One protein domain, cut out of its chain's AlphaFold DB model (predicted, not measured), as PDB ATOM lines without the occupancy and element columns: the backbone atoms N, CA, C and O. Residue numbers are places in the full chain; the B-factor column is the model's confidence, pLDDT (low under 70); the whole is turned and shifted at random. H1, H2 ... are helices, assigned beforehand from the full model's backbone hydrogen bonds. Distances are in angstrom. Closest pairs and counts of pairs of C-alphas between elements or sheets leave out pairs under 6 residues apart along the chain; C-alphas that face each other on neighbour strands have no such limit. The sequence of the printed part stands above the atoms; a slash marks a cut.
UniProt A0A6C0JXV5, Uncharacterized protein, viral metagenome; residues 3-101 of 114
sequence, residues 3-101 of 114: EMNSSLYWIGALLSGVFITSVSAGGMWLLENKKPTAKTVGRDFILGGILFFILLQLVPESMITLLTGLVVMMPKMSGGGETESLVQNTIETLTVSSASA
ATOM      1  N   GLU A   3      -5.303  56.019  52.208       49.69
ATOM      2  CA  GLU A   3      -6.086  56.026  50.957       49.69
ATOM      3  C   GLU A   3      -6.925  54.753  50.752       49.69
ATOM      4  O   GLU A   3      -8.014  54.808  50.188       49.69
ATOM      5  N   MET A   4      -6.470  53.622  51.299       47.25
ATOM      6  CA  MET A   4      -7.056  52.291  51.075       47.25
ATOM      7  C   MET A   4      -8.470  52.129  51.658       47.25
ATOM      8  O   MET A   4      -9.315  51.466  51.066       47.25
ATOM      9  N   ASN A   5      -8.749  52.780  52.791       60.38
ATOM     10  CA  ASN A   5     -10.077  52.759  53.413       60.38
ATOM     11  C   ASN A   5     -11.053  53.717  52.719       60.38
ATOM     12  O   ASN A   5     -12.257  53.477  52.705       60.38
ATOM     13  N   SER A   6     -10.535  54.783  52.103       66.38
ATOM     14  CA  SER A   6     -11.354  55.820  51.476       66.38
ATOM     15  C   SER A   6     -12.179  55.245  50.321       66.38
ATOM     16  O   SER A   6     -13.391  55.443  50.264       66.38
ATOM     17  N   SER A   7     -11.555  54.442  49.455       70.75
ATOM     18  CA  SER A   7     -12.226  53.822  48.304       70.75
ATOM     19  C   SER A   7     -13.350  52.864  48.705       70.75
ATOM     20  O   SER A   7     -14.399  52.861  48.064       70.75
ATOM     21  N   LEU A   8     -13.182  52.097  49.789       72.25
ATOM     22  CA  LEU A   8     -14.213  51.176  50.287       72.25
ATOM     23  C   LEU A   8     -15.460  51.931  50.775       72.25
ATOM     24  O   LEU A   8     -16.586  51.532  50.474       72.25
ATOM     25  N   TYR A   9     -15.267  53.056  51.468       76.50
ATOM     26  CA  TYR A   9     -16.369  53.916  51.904       76.50
ATOM     27  C   TYR A   9     -17.076  54.591  50.728       76.50
ATOM     28  O   TYR A   9     -18.304  54.671  50.722       76.50
ATOM     29  N   TRP A  10     -16.331  55.014  49.704       76.62
ATOM     30  CA  TRP A  10     -16.919  55.544  48.472       76.62
ATOM     31  C   TRP A  10     -17.751  54.496  47.731       76.62
ATOM     32  O   TRP A  10     -18.870  54.791  47.316       76.62
ATOM     33  N   ILE A  11     -17.259  53.261  47.622       80.56
ATOM     34  CA  ILE A  11     -17.999  52.148  47.008       80.56
ATOM     35  C   ILE A  11     -19.282  51.860  47.795       80.56
ATOM     36  O   ILE A  11     -20.351  51.749  47.197       80.56
ATOM     37  N   GLY A  12     -19.207  51.807  49.127       79.81
ATOM     38  CA  GLY A  12     -20.383  51.601  49.973       79.81
ATOM     39  C   GLY A  12     -21.415  52.727  49.878       79.81
ATOM     40  O   GLY A  12     -22.618  52.465  49.787       79.81
ATOM     41  N   ALA A  13     -20.960  53.979  49.805       82.00
ATOM     42  CA  ALA A  13     -21.830  55.138  49.618       82.00
ATOM     43  C   ALA A  13     -22.526  55.122  48.246       82.00
ATOM     44  O   ALA A  13     -23.723  55.397  48.153       82.00
ATOM     45  N   LEU A  14     -21.813  54.746  47.178       83.31
ATOM     46  CA  LEU A  14     -22.411  54.599  45.849       83.31
ATOM     47  C   LEU A  14     -23.426  53.452  45.815       83.31
ATOM     48  O   LEU A  14     -24.528  53.618  45.293       83.31
ATOM     49  N   LEU A  15     -23.081  52.302  46.393       83.88
ATOM     50  CA  LEU A  15     -23.928  51.114  46.371       83.88
ATOM     51  C   LEU A  15     -25.228  51.317  47.162       83.88
ATOM     52  O   LEU A  15     -26.310  50.983  46.679       83.88
ATOM     53  N   SER A  16     -25.133  51.912  48.353       83.50
ATOM     54  CA  SER A  16     -26.299  52.271  49.170       83.50
ATOM     55  C   SER A  16     -27.181  53.313  48.484       83.50
ATOM     56  O   SER A  16     -28.406  53.170  48.480       83.50
ATOM     57  N   GLY A  17     -26.576  54.311  47.830       84.19
ATOM     58  CA  GLY A  17     -27.286  55.286  47.010       84.19
ATOM     59  C   GLY A  17     -28.073  54.622  45.879       84.19
ATOM     60  O   GLY A  17     -29.266  54.894  45.722       84.19
ATOM     61  N   VAL A  18     -27.452  53.711  45.119       84.88
ATOM     62  CA  VAL A  18     -28.129  52.959  44.045       84.88
ATOM     63  C   VAL A  18     -29.254  52.090  44.604       84.88
ATOM     64  O   VAL A  18     -30.347  52.082  44.040       84.88
ATOM     65  N   PHE A  19     -29.023  51.402  45.723       85.62
ATOM     66  CA  PHE A  19     -30.017  50.532  46.347       85.62
ATOM     67  C   PHE A  19     -31.269  51.305  46.783       85.62
ATOM     68  O   PHE A  19     -32.378  50.974  46.366       85.62
ATOM     69  N   ILE A  20     -31.094  52.384  47.550       86.75
ATOM     70  CA  ILE A  20     -32.201  53.230  48.025       86.75
ATOM     71  C   ILE A  20     -32.949  53.850  46.844       86.75
ATOM     72  O   ILE A  20     -34.180  53.859  46.814       86.75
ATOM     73  N   THR A  21     -32.213  54.318  45.836       86.62
ATOM     74  CA  THR A  21     -32.808  54.900  44.630       86.62
ATOM     75  C   THR A  21     -33.599  53.870  43.835       86.62
ATOM     76  O   THR A  21     -34.671  54.188  43.329       86.62
ATOM     77  N   SER A  22     -33.109  52.634  43.740       84.44
ATOM     78  CA  SER A  22     -33.803  51.537  43.063       84.44
ATOM     79  C   SER A  22     -35.109  51.182  43.776       84.44
ATOM     80  O   SER A  22     -36.153  51.101  43.128       84.44
ATOM     81  N   VAL A  23     -35.080  51.072  45.109       86.06
ATOM     82  CA  VAL A  23     -36.277  50.818  45.927       86.06
ATOM     83  C   VAL A  23     -37.277  51.970  45.809       86.06
ATOM     84  O   VAL A  23     -38.465  51.730  45.602       86.06
ATOM     85  N   SER A  24     -36.811  53.220  45.872       83.12
ATOM     86  CA  SER A  24     -37.676  54.398  45.757       83.12
ATOM     87  C   SER A  24     -38.297  54.540  44.363       83.12
ATOM     88  O   SER A  24     -39.509  54.715  44.228       83.12
ATOM     89  N   ALA A  25     -37.495  54.393  43.304       81.44
ATOM     90  CA  ALA A  25     -37.977  54.458  41.927       81.44
ATOM     91  C   ALA A  25     -38.946  53.308  41.609       81.44
ATOM     92  O   ALA A  25     -39.969  53.535  40.962       81.44
ATOM     93  N   GLY A  26     -38.658  52.096  42.099       80.12
ATOM     94  CA  GLY A  26     -39.562  50.950  42.004       80.12
ATOM     95  C   GLY A  26     -40.876  51.187  42.750       80.12
ATOM     96  O   GLY A  26     -41.946  50.920  42.207       80.12
ATOM     97  N   GLY A  27     -40.808  51.773  43.948       80.50
ATOM     98  CA  GLY A  27     -41.980  52.166  44.729       80.50
ATOM     99  C   GLY A  27     -42.846  53.203  44.016       80.50
ATOM    100  O   GLY A  27     -44.056  53.025  43.922       80.50
ATOM    101  N   MET A  28     -42.245  54.244  43.433       77.56
ATOM    102  CA  MET A  28     -42.986  55.257  42.667       77.56
ATOM    103  C   MET A  28     -43.654  54.688  41.417       77.56
ATOM    104  O   MET A  28     -44.773  55.078  41.077       77.56
ATOM    105  N   TRP A  29     -42.989  53.754  40.738       76.75
ATOM    106  CA  TRP A  29     -43.571  53.094  39.579       76.75
ATOM    107  C   TRP A  29     -44.762  52.208  39.971       76.75
ATOM    108  O   TRP A  29     -45.797  52.265  39.311       76.75
ATOM    109  N   LEU A  30     -44.644  51.451  41.067       80.00
ATOM    110  CA  LEU A  30     -45.651  50.476  41.490       80.00
ATOM    111  C   LEU A  30     -46.842  51.101  42.238       80.00
ATOM    112  O   LEU A  30     -47.973  50.664  42.040       80.00
ATOM    113  N   LEU A  31     -46.613  52.109  43.089       76.69
ATOM    114  CA  LEU A  31     -47.669  52.742  43.891       76.69
ATOM    115  C   LEU A  31     -48.312  53.946  43.202       76.69
ATOM    116  O   LEU A  31     -49.519  54.140  43.317       76.69
ATOM    117  N   GLU A  32     -47.526  54.774  42.512       74.06
ATOM    118  CA  GLU A  32     -48.011  56.067  42.012       74.06
ATOM    119  C   GLU A  32     -48.249  56.084  40.494       74.06
ATOM    120  O   GLU A  32     -48.755  57.082  39.979       74.06
ATOM    121  N   ASN A  33     -47.893  55.016  39.758       72.81
ATOM    122  CA  ASN A  33     -47.902  54.968  38.281       72.81
ATOM    123  C   ASN A  33     -47.228  56.196  37.633       72.81
ATOM    124  O   ASN A  33     -47.530  56.596  36.502       72.81
ATOM    125  N   LYS A  34     -46.309  56.832  38.363       73.25
ATOM    126  CA  LYS A  34     -45.698  58.100  37.986       73.25
ATOM    127  C   LYS A  34     -44.263  57.846  37.564       73.25
ATOM    128  O   LYS A  34     -43.534  57.088  38.198       73.25
ATOM    129  N   LYS A  35     -43.840  58.490  36.476       73.00
ATOM    130  CA  LYS A  35     -42.459  58.361  36.004       73.00
ATOM    131  C   LYS A  35     -41.516  58.980  37.044       73.00
ATOM    132  O   LYS A  35     -41.734  60.140  37.411       73.00
ATOM    133  N   PRO A  36     -40.483  58.255  37.503       70.81
ATOM    134  CA  PRO A  36     -39.519  58.804  38.442       70.81
ATOM    135  C   PRO A  36     -38.770  59.965  37.777       70.81
ATOM    136  O   PRO A  36     -38.129  59.811  36.739       70.81
ATOM    137  N   THR A  37     -38.884  61.159  38.359       80.69
ATOM    138  CA  THR A  37     -38.178  62.352  37.880       80.69
ATOM    139  C   THR A  37     -36.726  62.303  38.342       80.69
ATOM    140  O   THR A  37     -36.462  61.989  39.503       80.69
ATOM    141  N   ALA A  38     -35.780  62.716  37.491       77.12
ATOM    142  CA  ALA A  38     -34.353  62.779  37.832       77.12
ATOM    143  C   ALA A  38     -34.067  63.559  39.135       77.12
ATOM    144  O   ALA A  38     -33.172  63.201  39.894       77.12
ATOM    145  N   LYS A  39     -34.878  64.583  39.440       82.50
ATOM    146  CA  LYS A  39     -34.807  65.349  40.694       82.50
ATOM    147  C   LYS A  39     -35.108  64.500  41.937       82.50
ATOM    148  O   LYS A  39     -34.465  64.683  42.964       82.50
ATOM    149  N   THR A  40     -36.072  63.588  41.850       82.00
ATOM    150  CA  THR A  40     -36.425  62.682  42.951       82.00
ATOM    151  C   THR A  40     -35.364  61.599  43.109       82.00
ATOM    152  O   THR A  40     -34.865  61.389  44.206       82.00
ATOM    153  N   VAL A  41     -34.951  60.998  41.991       83.94
ATOM    154  CA  VAL A  41     -33.895  59.977  41.932       83.94
ATOM    155  C   VAL A  41     -32.595  60.502  42.553       83.94
ATOM    156  O   VAL A  41     -32.017  59.849  43.412       83.94
ATOM    157  N   GLY A  42     -32.167  61.717  42.191       84.38
ATOM    158  CA  GLY A  42     -30.960  62.327  42.754       84.38
ATOM    159  C   GLY A  42     -31.059  62.620  44.255       84.38
ATOM    160  O   GLY A  42     -30.090  62.416  44.982       84.38
ATOM    161  N   ARG A  43     -32.230  63.051  44.747       87.69
ATOM    162  CA  ARG A  43     -32.463  63.256  46.188       87.69
ATOM    163  C   ARG A  43     -32.356  61.939  46.956       87.69
ATOM    164  O   ARG A  43     -31.713  61.900  47.999       87.69
ATOM    165  N   ASP A  44     -32.980  60.887  46.442       85.06
ATOM    166  CA  ASP A  44     -33.033  59.586  47.115       85.06
ATOM    167  C   ASP A  44     -31.663  58.896  47.102       85.06
ATOM    168  O   ASP A  44     -31.282  58.262  48.083       85.06
ATOM    169  N   PHE A  45     -30.867  59.133  46.058       88.31
ATOM    170  CA  PHE A  45     -29.466  58.726  46.005       88.31
ATOM    171  C   PHE A  45     -28.623  59.398  47.096       88.31
ATOM    172  O   PHE A  45     -27.906  58.722  47.833       88.31
ATOM    173  N   ILE A  46     -28.736  60.724  47.236       89.12
ATOM    174  CA  ILE A  46     -28.018  61.487  48.269       89.12
ATOM    175  C   ILE A  46     -28.460  61.042  49.668       89.12
ATOM    176  O   ILE A  46     -27.616  60.851  50.543       89.12
ATOM    177  N   LEU A  47     -29.764  60.831  49.874       88.12
ATOM    178  CA  LEU A  47     -30.299  60.295  51.127       88.12
ATOM    179  C   LEU A  47     -29.730  58.909  51.435       88.12
ATOM    180  O   LEU A  47     -29.377  58.656  52.582       88.12
ATOM    181  N   GLY A  48     -29.587  58.042  50.430       85.56
ATOM    182  CA  GLY A  48     -28.954  56.736  50.598       85.56
ATOM    183  C   GLY A  48     -27.489  56.833  51.019       85.56
ATOM    184  O   GLY A  48     -27.084  56.160  51.964       85.56
ATOM    185  N   GLY A  49     -26.722  57.738  50.404       84.94
ATOM    186  CA  GLY A  49     -25.334  57.994  50.795       84.94
ATOM    187  C   GLY A  49     -25.205  58.545  52.222       84.94
ATOM    188  O   GLY A  49     -24.385  58.062  52.998       84.94
ATOM    189  N   ILE A  50     -26.045  59.512  52.608       87.12
ATOM    190  CA  ILE A  50     -26.055  60.065  53.975       87.12
ATOM    191  C   ILE A  50     -26.457  58.992  54.992       87.12
ATOM    192  O   ILE A  50     -25.819  58.869  56.036       87.12
ATOM    193  N   LEU A  51     -27.480  58.194  54.681       86.62
ATOM    194  CA  LEU A  51     -27.920  57.089  55.529       86.62
ATOM    195  C   LEU A  51     -26.787  56.083  55.744       86.62
ATOM    196  O   LEU A  51     -26.567  55.644  56.867       86.62
ATOM    197  N   PHE A  52     -26.031  55.766  54.696       84.50
ATOM    198  CA  PHE A  52     -24.863  54.900  54.799       84.50
ATOM    199  C   PHE A  52     -23.769  55.480  55.702       84.50
ATOM    200  O   PHE A  52     -23.238  54.764  56.548       84.50
ATOM    201  N   PHE A  53     -23.475  56.779  55.605       83.50
ATOM    202  CA  PHE A  53     -22.537  57.430  56.526       83.50
ATOM    203  C   PHE A  53     -23.025  57.413  57.980       83.50
ATOM    204  O   PHE A  53     -22.225  57.198  58.887       83.50
ATOM    205  N   ILE A  54     -24.327  57.589  58.214       86.81
ATOM    206  CA  ILE A  54     -24.923  57.467  59.551       86.81
ATOM    207  C   ILE A  54     -24.794  56.026  60.065       86.81
ATOM    208  O   ILE A  54     -24.427  55.806  61.217       86.81
ATOM    209  N   LEU A  55     -25.027  55.032  59.208       83.75
ATOM    210  CA  LEU A  55     -24.866  53.619  59.554       83.75
ATOM    211  C   LEU A  55     -23.410  53.258  59.874       83.75
ATOM    212  O   LEU A  55     -23.176  52.518  60.826       83.75
ATOM    213  N   LEU A  56     -22.439  53.824  59.152       79.75
ATOM    214  CA  LEU A  56     -21.017  53.683  59.481       79.75
ATOM    215  C   LEU A  56     -20.662  54.290  60.843       79.75
ATOM    216  O   LEU A  56     -19.767  53.784  61.511       79.75
ATOM    217  N   GLN A  57     -21.352  55.350  61.269       81.19
ATOM    218  CA  GLN A  57     -21.146  55.939  62.595       81.19
ATOM    219  C   GLN A  57     -21.780  55.104  63.717       81.19
ATOM    220  O   GLN A  57     -21.241  55.064  64.818       81.19
ATOM    221  N   LEU A  58     -22.912  54.445  63.451       82.62
ATOM    222  CA  LEU A  58     -23.644  53.654  64.447       82.62
ATOM    223  C   LEU A  58     -23.092  52.236  64.612       82.62
ATOM    224  O   LEU A  58     -23.062  51.725  65.729       82.62
ATOM    225  N   VAL A  59     -22.692  51.592  63.512       85.00
ATOM    226  CA  VAL A  59     -22.236  50.194  63.507       85.00
ATOM    227  C   VAL A  59     -21.050  50.026  62.541       85.00
ATOM    228  O   VAL A  59     -21.185  49.398  61.484       85.00
ATOM    229  N   PRO A  60     -19.876  50.597  62.870       73.69
ATOM    230  CA  PRO A  60     -18.721  50.590  61.973       73.69
ATOM    231  C   PRO A  60     -18.229  49.172  61.661       73.69
ATOM    232  O   PRO A  60     -17.954  48.859  60.505       73.69
ATOM    233  N   GLU A  61     -18.170  48.289  62.660       69.94
ATOM    234  CA  GLU A  61     -17.598  46.947  62.496       69.94
ATOM    235  C   GLU A  61     -18.423  46.074  61.541       69.94
ATOM    236  O   GLU A  61     -17.888  45.537  60.573       69.94
ATOM    237  N   SER A  62     -19.743  45.999  61.736       76.12
ATOM    238  CA  SER A  62     -20.610  45.157  60.901       76.12
ATOM    239  C   SER A  62     -20.702  45.641  59.451       76.12
ATOM    240  O   SER A  62     -20.819  44.827  58.534       76.12
ATOM    241  N   MET A  63     -20.632  46.955  59.222       71.88
ATOM    242  CA  MET A  63     -20.681  47.529  57.874       71.88
ATOM    243  C   MET A  63     -19.393  47.269  57.097       71.88
ATOM    244  O   MET A  63     -19.460  46.953  55.909       71.88
ATOM    245  N   ILE A  64     -18.235  47.341  57.761       73.44
ATOM    246  CA  ILE A  64     -16.948  47.002  57.143       73.44
ATOM    247  C   ILE A  64     -16.940  45.522  56.750       73.44
ATOM    248  O   ILE A  64     -16.664  45.214  55.593       73.44
ATOM    249  N   THR A  65     -17.342  44.614  57.647       74.06
ATOM    250  CA  THR A  65     -17.422  43.175  57.334       74.06
ATOM    251  C   THR A  65     -18.352  42.891  56.150       74.06
ATOM    252  O   THR A  65     -18.008  42.099  55.271       74.06
ATOM    253  N   LEU A  66     -19.504  43.564  56.084       74.81
ATOM    254  CA  LEU A  66     -20.471  43.397  54.999       74.81
ATOM    255  C   LEU A  66     -19.943  43.932  53.660       74.81
ATOM    256  O   LEU A  66     -20.053  43.245  52.643       74.81
ATOM    257  N   LEU A  67     -19.346  45.128  53.648       71.50
ATOM    258  CA  LEU A  67     -18.746  45.722  52.447       71.50
ATOM    259  C   LEU A  67     -17.626  44.850  51.900       71.50
ATOM    260  O   LEU A  67     -17.582  44.572  50.705       71.50
ATOM    261  N   THR A  68     -16.749  44.384  52.782       70.75
ATOM    262  CA  THR A  68     -15.655  43.492  52.424       70.75
ATOM    263  C   THR A  68     -16.176  42.176  51.851       70.75
ATOM    264  O   THR A  68     -15.714  41.756  50.790       70.75
ATOM    265  N   GLY A  69     -17.167  41.546  52.493       71.12
ATOM    266  CA  GLY A  69     -17.777  40.312  51.990       71.12
ATOM    267  C   GLY A  69     -18.413  40.491  50.610       71.12
ATOM    268  O   GLY A  69     -18.238  39.648  49.729       71.12
ATOM    269  N   LEU A  70     -19.082  41.624  50.384       69.06
ATOM    270  CA  LEU A  70     -19.688  41.932  49.094       69.06
ATOM    271  C   LEU A  70     -18.642  42.185  47.999       69.06
ATOM    272  O   LEU A  70     -18.808  41.710  46.878       69.06
ATOM    273  N   VAL A  71     -17.560  42.900  48.313       68.50
ATOM    274  CA  VAL A  71     -16.464  43.166  47.366       68.50
ATOM    275  C   VAL A  71     -15.762  41.870  46.955       68.50
ATOM    276  O   VAL A  71     -15.458  41.698  45.779       68.50
ATOM    277  N   VAL A  72     -15.562  40.926  47.881       66.19
ATOM    278  CA  VAL A  72     -14.975  39.608  47.573       66.19
ATOM    279  C   VAL A  72     -15.894  38.761  46.681       66.19
ATOM    280  O   VAL A  72     -15.407  37.966  45.881       66.19
ATOM    281  N   MET A  73     -17.215  38.949  46.773       63.41
ATOM    282  CA  MET A  73     -18.184  38.279  45.897       63.41
ATOM    283  C   MET A  73     -18.321  38.917  44.508       63.41
ATOM    284  O   MET A  73     -18.929  38.306  43.625       63.41
ATOM    285  N   MET A  74     -17.774  40.116  44.270       61.00
ATOM    286  CA  MET A  74     -17.790  40.695  42.928       61.00
ATOM    287  C   MET A  74     -16.825  39.924  42.012       61.00
ATOM    288  O   MET A  74     -15.653  39.752  42.358       61.00
ATOM    289  N   PRO A  75     -17.275  39.457  40.832       57.03
ATOM    290  CA  PRO A  75     -16.398  38.768  39.896       57.03
ATOM    291  C   PRO A  75     -15.263  39.707  39.482       57.03
ATOM    292  O   PRO A  75     -15.520  40.838  39.067       57.03
ATOM    293  N   LYS A  76     -14.009  39.238  39.596       55.25
ATOM    294  CA  LYS A  76     -12.809  39.971  39.164       55.25
ATOM    295  C   LYS A  76     -13.003  40.441  37.720       55.25
ATOM    296  O   LYS A  76     -12.842  39.665  36.779       55.25
ATOM    297  N   MET A  77     -13.336  41.714  37.528       51.66
ATOM    298  CA  MET A  77     -13.259  42.324  36.208       51.66
ATOM    299  C   MET A  77     -11.774  42.490  35.891       51.66
ATOM    300  O   MET A  77     -11.065  43.265  36.532       51.66
ATOM    301  N   SER A  78     -11.304  41.687  34.936       48.09
ATOM    302  CA  SER A  78      -9.945  41.686  34.392       48.09
ATOM    303  C   SER A  78      -9.623  43.050  33.771       48.09
ATOM    304  O   SER A  78      -9.793  43.244  32.569       48.09
ATOM    305  N   GLY A  79      -9.221  44.022  34.590       52.00
ATOM    306  CA  GLY A  79      -8.918  45.376  34.120       52.00
ATOM    307  C   GLY A  79      -8.509  46.412  35.172       52.00
ATOM    308  O   GLY A  79      -8.276  47.554  34.796       52.00
ATOM    309  N   GLY A  80      -8.398  46.067  36.461       48.75
ATOM    310  CA  GLY A  80      -8.008  47.016  37.515       48.75
ATOM    311  C   GLY A  80      -6.964  46.425  38.458       48.75
ATOM    312  O   GLY A  80      -7.321  45.767  39.436       48.75
ATOM    313  N   GLY A  81      -5.683  46.658  38.157       49.34
ATOM    314  CA  GLY A  81      -4.497  46.071  38.806       49.34
ATOM    315  C   GLY A  81      -4.224  46.470  40.263       49.34
ATOM    316  O   GLY A  81      -3.088  46.382  40.709       49.34
ATOM    317  N   GLU A  82      -5.236  46.897  41.015       51.97
ATOM    318  CA  GLU A  82      -5.083  47.383  42.397       51.97
ATOM    319  C   GLU A  82      -5.991  46.639  43.395       51.97
ATOM    320  O   GLU A  82      -5.887  46.826  44.605       51.97
ATOM    321  N   THR A  83      -6.858  45.744  42.911       52.28
ATOM    322  CA  THR A  83      -7.813  44.987  43.747       52.28
ATOM    323  C   THR A  83      -7.269  43.652  44.260       52.28
ATOM    324  O   THR A  83      -7.826  43.080  45.195       52.28
ATOM    325  N   GLU A  84      -6.166  43.146  43.704       49.19
ATOM    326  CA  GLU A  84      -5.654  41.817  44.064       49.19
ATOM    327  C   GLU A  84      -5.026  41.773  45.463       49.19
ATOM    328  O   GLU A  84      -5.275  40.834  46.214       49.19
ATOM    329  N   SER A  85      -4.307  42.826  45.861       50.47
ATOM    330  CA  SER A  85      -3.688  42.930  47.195       50.47
ATOM    331  C   SER A  85      -4.727  43.057  48.324       50.47
ATOM    332  O   SER A  85      -4.529  42.528  49.421       50.47
ATOM    333  N   LEU A  86      -5.867  43.702  48.043       52.88
ATOM    334  CA  LEU A  86      -6.938  43.933  49.016       52.88
ATOM    335  C   LEU A  86      -7.792  42.678  49.235       52.88
ATOM    336  O   LEU A  86      -8.189  42.385  50.359       52.88
ATOM    337  N   VAL A  87      -8.026  41.899  48.177       54.91
ATOM    338  CA  VAL A  87      -8.734  40.617  48.266       54.91
ATOM    339  C   VAL A  87      -7.863  39.564  48.958       54.91
ATOM    340  O   VAL A  87      -8.358  38.838  49.814       54.91
ATOM    341  N   GLN A  88      -6.561  39.512  48.669       49.03
ATOM    342  CA  GLN A  88      -5.687  38.454  49.186       49.03
ATOM    343  C   GLN A  88      -5.376  38.599  50.689       49.03
ATOM    344  O   GLN A  88      -5.571  37.641  51.432       49.03
ATOM    345  N   ASN A  89      -5.030  39.803  51.170       52.31
ATOM    346  CA  ASN A  89      -4.803  40.045  52.609       52.31
ATOM    347  C   ASN A  89      -6.085  39.902  53.452       52.31
ATOM    348  O   ASN A  89      -6.050  39.529  54.627       52.31
ATOM    349  N   THR A  90      -7.244  40.191  52.858       53.69
ATOM    350  CA  THR A  90      -8.516  40.150  53.587       53.69
ATOM    351  C   THR A  90      -9.136  38.752  53.600       53.69
ATOM    352  O   THR A  90      -9.744  38.374  54.599       53.69
ATOM    353  N   ILE A  91      -8.920  37.943  52.553       53.91
ATOM    354  CA  ILE A  91      -9.248  36.510  52.577       53.91
ATOM    355  C   ILE A  91      -8.436  35.802  53.661       53.91
ATOM    356  O   ILE A  91      -9.020  35.008  54.390       53.91
ATOM    357  N   GLU A  92      -7.148  36.113  53.835       50.59
ATOM    358  CA  GLU A  92      -6.342  35.556  54.936       50.59
ATOM    359  C   GLU A  92      -6.914  35.939  56.311       50.59
ATOM    360  O   GLU A  92      -7.019  35.099  57.199       50.59
ATOM    361  N   THR A  93      -7.408  37.167  56.478       49.69
ATOM    362  CA  THR A  93      -7.994  37.611  57.756       49.69
ATOM    363  C   THR A  93      -9.370  36.976  58.024       49.69
ATOM    364  O   THR A  93      -9.658  36.565  59.149       49.69
ATOM    365  N   LEU A  94     -10.216  36.829  56.997       49.75
ATOM    366  CA  LEU A  94     -11.529  36.177  57.108       49.75
ATOM    367  C   LEU A  94     -11.416  34.651  57.243       49.75
ATOM    368  O   LEU A  94     -12.201  34.058  57.979       49.75
ATOM    369  N   THR A  95     -10.441  34.005  56.598       46.62
ATOM    370  CA  THR A  95     -10.173  32.565  56.783       46.62
ATOM    371  C   THR A  95      -9.582  32.269  58.155       46.62
ATOM    372  O   THR A  95     -10.017  31.307  58.781       46.62
ATOM    373  N   VAL A  96      -8.691  33.117  58.680       47.78
ATOM    374  CA  VAL A  96      -8.198  32.982  60.061       47.78
ATOM    375  C   VAL A  96      -9.331  33.212  61.068       47.78
ATOM    376  O   VAL A  96      -9.485  32.416  61.984       47.78
ATOM    377  N   SER A  97     -10.198  34.212  60.870       45.97
ATOM    378  CA  SER A  97     -11.336  34.460  61.771       45.97
ATOM    379  C   SER A  97     -12.419  33.365  61.702       45.97
ATOM    380  O   SER A  97     -13.010  33.023  62.724       45.97
ATOM    381  N   SER A  98     -12.619  32.744  60.532       47.09
ATOM    382  CA  SER A  98     -13.502  31.574  60.368       47.09
ATOM    383  C   SER A  98     -12.905  30.294  60.964       47.09
ATOM    384  O   SER A  98     -13.644  29.456  61.472       47.09
ATOM    385  N   ALA A  99     -11.578  30.139  60.921       43.09
ATOM    386  CA  ALA A  99     -10.879  29.024  61.557       43.09
ATOM    387  C   ALA A  99     -10.933  29.131  63.091       43.09
ATOM    388  O   ALA A  99     -11.192  28.131  63.754       43.09
ATOM    389  N   SER A 100     -10.807  30.339  63.651       42.34
ATOM    390  CA  SER A 100     -10.984  30.582  65.091       42.34
ATOM    391  C   SER A 100     -12.421  30.344  65.568       42.34
ATOM    392  O   SER A 100     -12.625  29.894  66.689       42.34
ATOM    393  N   ALA A 101     -13.425  30.615  64.725       45.47
ATOM    394  CA  ALA A 101     -14.836  30.395  65.060       45.47
ATOM    395  C   ALA A 101     -15.273  28.917  64.986       45.47
ATOM    396  O   ALA A 101     -16.330  28.569  65.513       45.47
TER     397      ALA A 101
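What this domain is: This is residues 3 to 101 of the 114 residues of an uncharacterized protein of viral metagenome (UniProt A0A6C0JXV5). Two long helices, H1 and H2, cross as an X, and two shorter ones, H3 and H4, follow loosely toward the end of H1 where the printed part begins. H2 and H3 make a corner at Val 59, H3 passes near H1 at Gly 12, and the loop residues 77 to 82 stick out before H4. The printed part has 99 residues with four named helices, H1 to H4 in order, and no named strand: the class is all helix. It is loose, with a radius of gyration of the C-alphas of 16.7 A and spans of 50 by 34 by 26 A.

How they stand to each other: H1, residues 3 to 32, touches H2, residues 38 to 58, with its residues 12 to 25 alone. They run opposite ways at a steep tilt of 49 degrees; their closest C-alphas, Gly 17 and Phe 45, are 4.2 A apart. H3, residues 60 to 73, is close to H1 but not clearly touching, about perpendicular at 84 degrees; the closest C-alphas, Gly 12 and Leu 67, are 6.6 A apart. H4, residues 84 to 101, is close to H3 but not clearly touching, with C-alphas Val 72 and Val 87 closest at 6.4 A. H4 is apart from H1 and H2. Each O i to N i+4 pair is within hydrogen-bond range in H2, H3 and H4, and 24 of 26 are in H1.

Where its parts are: H1 begins at C-alpha 3 (-6.086, 56.026, 50.957) and is 42.9 A long. H2 measures 30.1 A, H3 20.3 A and H4 25.6 A, ending at C-alpha 101 (-14.836, 30.395, 65.060).

The domain as a whole: The farthest C-alphas, Lys 34 and Ser 100, are 51.9 A apart. The printed part has no cut and no long link. Model confidence is under 70 at residues 3 to 6, 61 and 70 to 101.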